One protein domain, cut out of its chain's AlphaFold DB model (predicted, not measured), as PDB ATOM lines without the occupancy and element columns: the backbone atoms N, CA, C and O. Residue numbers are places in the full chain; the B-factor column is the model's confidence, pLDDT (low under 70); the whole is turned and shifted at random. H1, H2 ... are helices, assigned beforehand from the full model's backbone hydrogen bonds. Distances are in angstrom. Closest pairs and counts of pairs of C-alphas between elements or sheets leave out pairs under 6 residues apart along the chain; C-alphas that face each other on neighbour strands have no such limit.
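This is residues 2 to 65 of the 224 residues of the protein "Tyr recombinase domain-containing protein" of Pantoea ananatis (strain LMG 20103) (UniProt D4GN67). A long helix, H3, makes most of the long axis, and a shorter helix, H2, runs the opposite way beside its beginning, the two coming nearest at the end where their link joins them; a small helix, H1, is set crosswise near H2. Residues 59 to 65 stick out at one end of the long axis, while the long link of residues 30 to 43 loops out at the other end. The printed part has 64 residues with three named helices, in the order H1, H2, H3, and no named strand; its class is all helix. It is only just compact, close to loose, with a radius of gyration of the C-alphas of 12.4 A, and its elongated outline spans 40 by 21 by 18 A.

H1, residues 2 to 7, is close to but not clearly touching H2, residues 18 to 29, with 1 pair of C-alphas within 8 A. Their closest C-alphas, those of Ala 7 and Tyr 24, are 7.3 A apart. The lines of H1 and H2 are about perpendicular, at 90 degrees. H2 only just touches H3, residues 44 to 63, with 3 pairs of C-alphas within 8 A. Their closest C-alphas, those of Arg 25 and Val 47, are 6.2 A apart. H2 touches H3 with residues 25 to 29 alone, and H3 touches H2 with residues 44 to 47 alone. H2 and H3 form a helical hairpin, running opposite ways at a shallow tilt of 29 degrees. H1 and H3 are only just apart, with their closest C-alphas at 8.1 A. In H1, H2 and H3 every O i to N i+4 pair of the backbone is within hydrogen-bond range.

H1 begins at C-alpha 2, at (338.089, 263.478, 407.059), and ends at Ala 7. H2 runs from Ala 18, with its C-alpha at (354.112, 268.397, 400.902), to Leu 29, and measures 16.3 A from first to last C-alpha. H3, the longest helix with 20 residues, runs from Pro 44 to Arg 63 and measures 28.3 A from first to last C-alpha. It ends at C-alpha 63, at (353.970, 248.534, 405.974).

The two C-alphas farthest apart, those of Arg 38 and Asp 65, are 40.5 A apart. The link from H1 to H2, with 10 residues, is short, and the link from H2 to H3, with 14 residues, is long. The printed part has no cut. The mean pLDDT of the printed part is 93.6, and no printed residue is under 70.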
ATOM      1  N   ALA A   2     339.063 263.098 408.099       91.25
ATOM      2  CA  ALA A   2     338.089 263.478 407.059       91.25
ATOM      3  C   ALA A   2     338.013 264.991 406.776       91.25
ATOM      4  O   ALA A   2     338.213 265.395 405.640       91.25
ATOM      5  N   PHE A   3     337.863 265.825 407.814       92.62
ATOM      6  CA  PHE A   3     337.884 267.287 407.663       92.62
ATOM      7  C   PHE A   3     339.137 267.798 406.935       92.62
ATOM      8  O   PHE A   3     339.064 268.708 406.118       92.62
ATOM      9  N   ALA A   4     340.310 267.248 407.261       93.62
ATOM     10  CA  ALA A   4     341.556 267.678 406.644       93.62
ATOM     11  C   ALA A   4     341.590 267.308 405.158       93.62
ATOM     12  O   ALA A   4     342.013 268.130 404.357       93.62
ATOM     13  N   CYS A   5     341.107 266.115 404.797       94.56
ATOM     14  CA  CYS A   5     340.975 265.706 403.400       94.56
ATOM     15  C   CYS A   5     340.029 266.643 402.639       94.56
ATOM     16  O   CYS A   5     340.425 267.188 401.614       94.56
ATOM     17  N   GLU A   6     338.842 266.912 403.185       94.94
ATOM     18  CA  GLU A   6     337.841 267.795 402.576       94.94
ATOM     19  C   GLU A   6     338.386 269.211 402.364       94.94
ATOM     20  O   GLU A   6     338.335 269.749 401.261       94.94
ATOM     21  N   ALA A   7     339.016 269.784 403.391       93.81
ATOM     22  CA  ALA A   7     339.626 271.109 403.327       93.81
ATOM     23  C   ALA A   7     340.833 271.196 402.370       93.81
ATOM     24  O   ALA A   7     341.252 272.296 402.014       93.81
ATOM     25  N   MET A   8     341.405 270.060 401.964       96.06
ATOM     26  CA  MET A   8     342.445 269.970 400.933       96.06
ATOM     27  C   MET A   8     341.878 269.662 399.540       96.06
ATOM     28  O   MET A   8     342.657 269.493 398.606       96.06
ATOM     29  N   GLY A   9     340.551 269.596 399.391       95.19
ATOM     30  CA  GLY A   9     339.885 269.268 398.129       95.19
ATOM     31  C   GLY A   9     339.789 267.769 397.846       95.19
ATOM     32  O   GLY A   9     339.682 267.388 396.689       95.19
ATOM     33  N   ASN A  10     339.842 266.923 398.881       95.56
ATOM     34  CA  ASN A  10     339.836 265.459 398.780       95.56
ATOM     35  C   ASN A  10     340.864 264.920 397.767       95.56
ATOM     36  O   ASN A  10     340.483 264.215 396.831       95.56
ATOM     37  N   PRO A  11     342.163 265.242 397.929       95.56
ATOM     38  CA  PRO A  11     343.181 264.784 396.994       95.56
ATOM     39  C   PRO A  11     343.263 263.256 397.000       95.56
ATOM     40  O   PRO A  11     343.153 262.623 398.058       95.56
ATOM     41  N   LEU A  12     343.519 262.668 395.830       94.75
ATOM     42  CA  LEU A  12     343.911 261.266 395.748       94.75
ATOM     43  C   LEU A  12     345.222 261.056 396.514       94.75
ATOM     44  O   LEU A  12     346.047 261.966 396.625       94.75
ATOM     45  N   ALA A  13     345.439 259.841 397.022       93.31
ATOM     46  CA  ALA A  13     346.665 259.518 397.753       93.31
ATOM     47  C   ALA A  13     347.928 259.782 396.910       93.31
ATOM     48  O   ALA A  13     348.925 260.252 397.448       93.31
ATOM     49  N   THR A  14     347.852 259.544 395.595       93.94
ATOM     50  CA  THR A  14     348.911 259.799 394.600       93.94
ATOM     51  C   THR A  14     349.222 261.276 394.397       93.94
ATOM     52  O   THR A  14     350.369 261.627 394.140       93.94
ATOM     53  N   ASP A  15     348.222 262.142 394.550       94.12
ATOM     54  CA  ASP A  15     348.372 263.583 394.337       94.12
ATOM     55  C   ASP A  15     348.758 264.305 395.632       94.12
ATOM     56  O   ASP A  15     349.269 265.431 395.611       94.12
ATOM     57  N   PHE A  16     348.523 263.664 396.780       96.06
ATOM     58  CA  PHE A  16     348.802 264.230 398.085       96.06
ATOM     59  C   PHE A  16     350.305 264.387 398.324       96.06
ATOM     60  O   PHE A  16     351.069 263.427 398.336       96.06
ATOM     61  N   ASN A  17     350.737 265.625 398.560       95.62
ATOM     62  CA  ASN A  17     352.148 265.964 398.695       95.62
ATOM     63  C   ASN A  17     352.390 267.088 399.714       95.62
ATOM     64  O   ASN A  17     351.466 267.729 400.232       95.62
ATOM     65  N   ALA A  18     353.670 267.364 399.972       96.50
ATOM     66  CA  ALA A  18     354.112 268.397 400.902       96.50
ATOM     67  C   ALA A  18     353.550 269.798 400.595       96.50
ATOM     68  O   ALA A  18     353.276 270.547 401.533       96.50
ATOM     69  N   LYS A  19     353.350 270.165 399.319       96.25
ATOM     70  CA  LYS A  19     352.823 271.482 398.919       96.25
ATOM     71  C   LYS A  19     351.350 271.629 399.302       96.25
ATOM     72  O   LYS A  19     350.980 272.652 399.879       96.25
ATOM     73  N   ILE A  20     350.539 270.599 399.048       96.75
ATOM     74  CA  ILE A  20     349.122 270.567 399.444       96.75
ATOM     75  C   ILE A  20     349.010 270.703 400.965       96.75
ATOM     76  O   ILE A  20     348.326 271.598 401.465       96.75
ATOM     77  N   PHE A  21     349.767 269.893 401.712       97.31
ATOM     78  CA  PHE A  21     349.750 269.953 403.172       97.31
ATOM     79  C   PHE A  21     350.302 271.281 403.727       97.31
ATOM     80  O   PHE A  21     349.812 271.785 404.741       97.31
ATOM     81  N   ALA A  22     351.300 271.888 403.074       96.38
ATOM     82  CA  ALA A  22     351.854 273.183 403.467       96.38
ATOM     83  C   ALA A  22     350.847 274.333 403.296       96.38
ATOM     84  O   ALA A  22     350.717 275.159 404.201       96.38
ATOM     85  N   SER A  23     350.109 274.354 402.182       96.31
ATOM     86  CA  SER A  23     349.017 275.313 401.963       96.31
ATOM     87  C   SER A  23     347.905 275.117 402.995       96.31
ATOM     88  O   SER A  23     347.485 276.063 403.661       96.31
ATOM     89  N   TYR A  24     347.497 273.865 403.216       96.38
ATOM     90  CA  TYR A  24     346.496 273.510 404.216       96.38
ATOM     91  C   TYR A  24     346.839 274.042 405.611       96.38
ATOM     92  O   TYR A  24     346.048 274.752 406.235       96.38
ATOM     93  N   ARG A  25     348.044 273.748 406.110       95.31
ATOM     94  CA  ARG A  25     348.430 274.184 407.455       95.31
ATOM     95  C   ARG A  25     348.549 275.697 407.593       95.31
ATOM     96  O   ARG A  25     348.236 276.226 408.655       95.31
ATOM     97  N   GLU A  26     348.983 276.397 406.547       95.25
ATOM     98  CA  GLU A  26     349.028 277.861 406.543       95.25
ATOM     99  C   GLU A  26     347.612 278.438 406.685       95.25
ATOM    100  O   GLU A  26     347.370 279.302 407.532       95.25
ATOM    101  N   GLN A  27     346.656 277.914 405.915       95.12
ATOM    102  CA  GLN A  27     345.257 278.331 405.985       95.12
ATOM    103  C   GLN A  27     344.626 278.015 407.351       95.12
ATOM    104  O   GLN A  27     343.890 278.847 407.884       95.12
ATOM    105  N   ARG A  28     344.960 276.866 407.960       94.38
ATOM    106  CA  ARG A  28     344.557 276.505 409.334       94.38
ATOM    107  C   ARG A  28     345.090 277.492 410.374       94.38
ATOM    108  O   ARG A  28     344.333 277.944 411.233       94.38
ATOM    109  N   LEU A  29     346.377 277.835 410.306       93.88
ATOM    110  CA  LEU A  29     347.018 278.762 411.249       93.88
ATOM    111  C   LEU A  29     346.471 280.189 411.113       93.88
ATOM    112  O   LEU A  29     346.267 280.862 412.118       93.88
ATOM    113  N   ARG A  30     346.170 280.627 409.884       94.38
ATOM    114  CA  ARG A  30     345.525 281.924 409.606       94.38
ATOM    115  C   ARG A  30     344.021 281.943 409.879       94.38
ATOM    116  O   ARG A  30     343.400 282.988 409.728       94.38
ATOM    117  N   GLY A  31     343.428 280.804 410.234       92.12
ATOM    118  CA  GLY A  31     341.999 280.702 410.518       92.12
ATOM    119  C   GLY A  31     341.079 280.815 409.305       92.12
ATOM    120  O   GLY A  31     339.891 281.078 409.460       92.12
ATOM    121  N   LYS A  32     341.610 280.608 408.095       92.00
ATOM    122  CA  LYS A  32     340.810 280.574 406.859       92.00
ATOM    123  C   LYS A  32     339.953 279.312 406.766       92.00
ATOM    124  O   LYS A  32     338.882 279.340 406.177       92.00
ATOM    125  N   ILE A  33     340.428 278.220 407.362       91.69
ATOM    126  CA  ILE A  33     339.724 276.938 407.440       91.69
ATOM    127  C   ILE A  33     339.675 276.471 408.891       91.69
ATOM    128  O   ILE A  33     340.683 276.483 409.601       91.69
ATOM    129  N   THR A  34     338.489 276.075 409.351       88.69
ATOM    130  CA  THR A  34     338.235 275.748 410.760       88.69
ATOM    131  C   THR A  34     337.278 274.568 410.862       88.69
ATOM    132  O   THR A  34     336.362 274.444 410.058       88.69
ATOM    133  N   CYS A  35     337.475 273.689 411.850       84.25
ATOM    134  CA  CYS A  35     336.542 272.580 412.093       84.25
ATOM    135  C   CYS A  35     335.264 273.017 412.823       84.25
ATOM    136  O   CYS A  35     334.343 272.221 412.978       84.25
ATOM    137  N   SER A  36     335.236 274.225 413.390       82.00
ATOM    138  CA  SER A  36     334.139 274.685 414.237       82.00
ATOM    139  C   SER A  36     334.077 276.203 414.276       82.00
ATOM    140  O   SER A  36     335.096 276.859 414.479       82.00
ATOM    141  N   ASN A  37     332.858 276.744 414.258       78.50
ATOM    142  CA  ASN A  37     332.590 278.178 414.405       78.50
ATOM    143  C   ASN A  37     333.127 278.775 415.722       78.50
ATOM    144  O   ASN A  37     333.292 279.988 415.830       78.50
ATOM    145  N   ARG A  38     333.397 277.937 416.735       79.56
ATOM    146  CA  ARG A  38     333.918 278.371 418.042       79.56
ATOM    147  C   ARG A  38     335.429 278.593 418.054       79.56
ATOM    148  O   ARG A  38     335.912 279.361 418.878       79.56
ATOM    149  N   VAL A  39     336.176 277.909 417.186       80.38
ATOM    150  CA  VAL A  39     337.645 277.932 417.176       80.38
ATOM    151  C   VAL A  39     338.104 278.444 415.823       80.38
ATOM    152  O   VAL A  39     338.197 277.688 414.859       80.38
ATOM    153  N   LYS A  40     338.372 279.752 415.761       83.19
ATOM    154  CA  LYS A  40     338.687 280.440 414.504       83.19
ATOM    155  C   LYS A  40     340.108 280.193 414.007       83.19
ATOM    156  O   LYS A  40     340.338 280.264 412.814       83.19
ATOM    157  N   THR A  41     341.054 279.898 414.888       87.69
ATOM    158  CA  THR A  41     342.454 279.612 414.543       87.69
ATOM    159  C   THR A  41     342.933 278.407 415.339       87.69
ATOM    160  O   THR A  41     342.426 278.121 416.425       87.69
ATOM    161  N   VAL A  42     343.905 277.673 414.800       90.38
ATOM    162  CA  VAL A  42     344.506 276.531 415.502       90.38
ATOM    163  C   VAL A  42     345.957 276.804 415.856       90.38
ATOM    164  O   VAL A  42     346.628 277.616 415.228       90.38
ATOM    165  N   THR A  43     346.453 276.100 416.868       90.69
ATOM    166  CA  THR A  43     347.850 276.224 417.292       90.69
ATOM    167  C   THR A  43     348.788 275.436 416.368       90.69
ATOM    168  O   THR A  43     348.367 274.427 415.785       90.69
ATOM    169  N   PRO A  44     350.087 275.791 416.301       93.38
ATOM    170  CA  PRO A  44     351.097 274.970 415.625       93.38
ATOM    171  C   PRO A  44     351.128 273.519 416.123       93.38
ATOM    172  O   PRO A  44     351.358 272.595 415.343       93.38
ATOM    173  N   ARG A  45     350.809 273.293 417.407       92.81
ATOM    174  CA  ARG A  45     350.669 271.953 417.993       92.81
ATOM    175  C   ARG A  45     349.599 271.134 417.285       92.81
ATOM    176  O   ARG A  45     349.857 269.984 416.950       92.81
ATOM    177  N   THR A  46     348.426 271.711 417.046       92.19
ATOM    178  CA  THR A  46     347.314 271.031 416.366       92.19
ATOM    179  C   THR A  46     347.719 270.569 414.968       92.19
ATOM    180  O   THR A  46     347.503 269.415 414.618       92.19
ATOM    181  N   VAL A  47     348.368 271.440 414.195       94.81
ATOM    182  CA  VAL A  47     348.849 271.093 412.853       94.81
ATOM    183  C   VAL A  47     349.939 270.018 412.904       94.81
ATOM    184  O   VAL A  47     349.954 269.116 412.069       94.81
ATOM    185  N   ASN A  48     350.851 270.078 413.878       96.19
ATOM    186  CA  ASN A  48     351.870 269.041 414.045       96.19
ATOM    187  C   ASN A  48     351.240 267.662 414.317       96.19
ATOM    188  O   ASN A  48     351.743 266.663 413.806       96.19
ATOM    189  N   TRP A  49     350.132 267.595 415.067       95.25
ATOM    190  CA  TRP A  49     349.372 266.349 415.240       95.25
ATOM    191  C   TRP A  49     348.771 265.852 413.924       95.25
ATOM    192  O   TRP A  49     348.872 264.668 413.621       95.25
ATOM    193  N   GLU A  50     348.186 266.741 413.122       95.81
ATOM    194  CA  GLU A  50     347.637 266.380 411.809       95.81
ATOM    195  C   GLU A  50     348.720 265.846 410.865       95.81
ATOM    196  O   GLU A  50     348.512 264.823 410.214       95.81
ATOM    197  N   LEU A  51     349.903 266.471 410.858       97.25
ATOM    198  CA  LEU A  51     351.074 265.979 410.131       97.25
ATOM    199  C   LEU A  51     351.478 264.578 410.604       97.25
ATOM    200  O   LEU A  51     351.726 263.697 409.783       97.25
ATOM    201  N   ALA A  52     351.541 264.363 411.920       97.38
ATOM    202  CA  ALA A  52     351.884 263.064 412.490       97.38
ATOM    203  C   ALA A  52     350.874 261.979 412.088       97.38
ATOM    204  O   ALA A  52     351.281 260.871 411.749       97.38
ATOM    205  N   TYR A  53     349.578 262.300 412.061       97.00
ATOM    206  CA  TYR A  53     348.543 261.360 411.633       97.00
ATOM    207  C   TYR A  53     348.633 261.017 410.150       97.00
ATOM    208  O   TYR A  53     348.586 259.839 409.812       97.00
ATOM    209  N   PHE A  54     348.819 262.000 409.266       97.19
ATOM    210  CA  PHE A  54     349.021 261.700 407.846       97.19
ATOM    211  C   PHE A  54     350.278 260.866 407.619       97.19
ATOM    212  O   PHE A  54     350.230 259.872 406.899       97.19
ATOM    213  N   ARG A  55     351.385 261.197 408.292       97.19
ATOM    214  CA  ARG A  55     352.597 260.376 408.227       97.19
ATOM    215  C   ARG A  55     352.338 258.944 408.679       97.19
ATOM    216  O   ARG A  55     352.767 258.023 407.996       97.19
ATOM    217  N   ALA A  56     351.628 258.761 409.792       97.12
ATOM    218  CA  ALA A  56     351.283 257.439 410.300       97.12
ATOM    219  C   ALA A  56     350.451 256.632 409.292       97.12
ATOM    220  O   ALA A  56     350.754 255.465 409.089       97.12
ATOM    221  N   ILE A  57     349.480 257.259 408.615       96.31
ATOM    222  CA  ILE A  57     348.667 256.607 407.574       96.31
ATOM    223  C   ILE A  57     349.552 256.083 406.436       96.31
ATOM    224  O   ILE A  57     349.508 254.897 406.138       96.31
ATOM    225  N   PHE A  58     350.398 256.925 405.835       96.75
ATOM    226  CA  PHE A  58     351.258 256.493 404.722       96.75
ATOM    227  C   PHE A  58     352.333 255.489 405.147       96.75
ATOM    228  O   PHE A  58     352.666 254.582 404.392       96.75
ATOM    229  N   ASN A  59     352.856 255.613 406.369       96.94
ATOM    230  CA  ASN A  59     353.783 254.622 406.910       96.94
ATOM    231  C   ASN A  59     353.106 253.261 407.105       96.94
ATOM    232  O   ASN A  59     353.747 252.241 406.872       96.94
ATOM    233  N   GLU A  60     351.838 253.249 407.518       97.38
ATOM    234  CA  GLU A  60     351.057 252.026 407.676       97.38
ATOM    235  C   GLU A  60     350.707 251.397 406.327       97.38
ATOM    236  O   GLU A  60     350.922 250.205 406.154       97.38
ATOM    237  N   LEU A  61     350.267 252.187 405.341       96.38
ATOM    238  CA  LEU A  61     350.012 251.680 403.986       96.38
ATOM    239  C   LEU A  61     351.270 251.055 403.377       96.38
ATOM    240  O   LEU A  61     351.211 249.971 402.808       96.38
ATOM    241  N   ARG A  62     352.429 251.694 403.569       96.38
ATOM    242  CA  ARG A  62     353.712 251.141 403.130       96.38
ATOM    243  C   ARG A  62     354.075 249.855 403.876       96.38
ATOM    244  O   ARG A  62     354.675 248.967 403.293       96.38
ATOM    245  N   ARG A  63     353.741 249.749 405.168       96.75
ATOM    246  CA  ARG A  63     353.970 248.534 405.974       96.75
ATOM    247  C   ARG A  63     353.119 247.353 405.502       96.75
ATOM    248  O   ARG A  63     353.522 246.216 405.711       96.75
ATOM    249  N   LEU A  64     351.953 247.634 404.929       97.62
ATOM    250  CA  LEU A  64     351.024 246.650 404.376       97.62
ATOM    251  C   LEU A  64     351.265 246.375 402.883       97.62
ATOM    252  O   LEU A  64     350.446 245.705 402.270       97.62
ATOM    253  N   ASP A  65     352.338 246.918 402.300       96.12
ATOM    254  CA  ASP A  65     352.653 246.835 400.865       96.12
ATOM    255  C   ASP A  65     351.583 247.446 399.926       96.12
ATOM    256  O   ASP A  65     351.663 247.316 398.708       96.12
TER     257      ASP A  65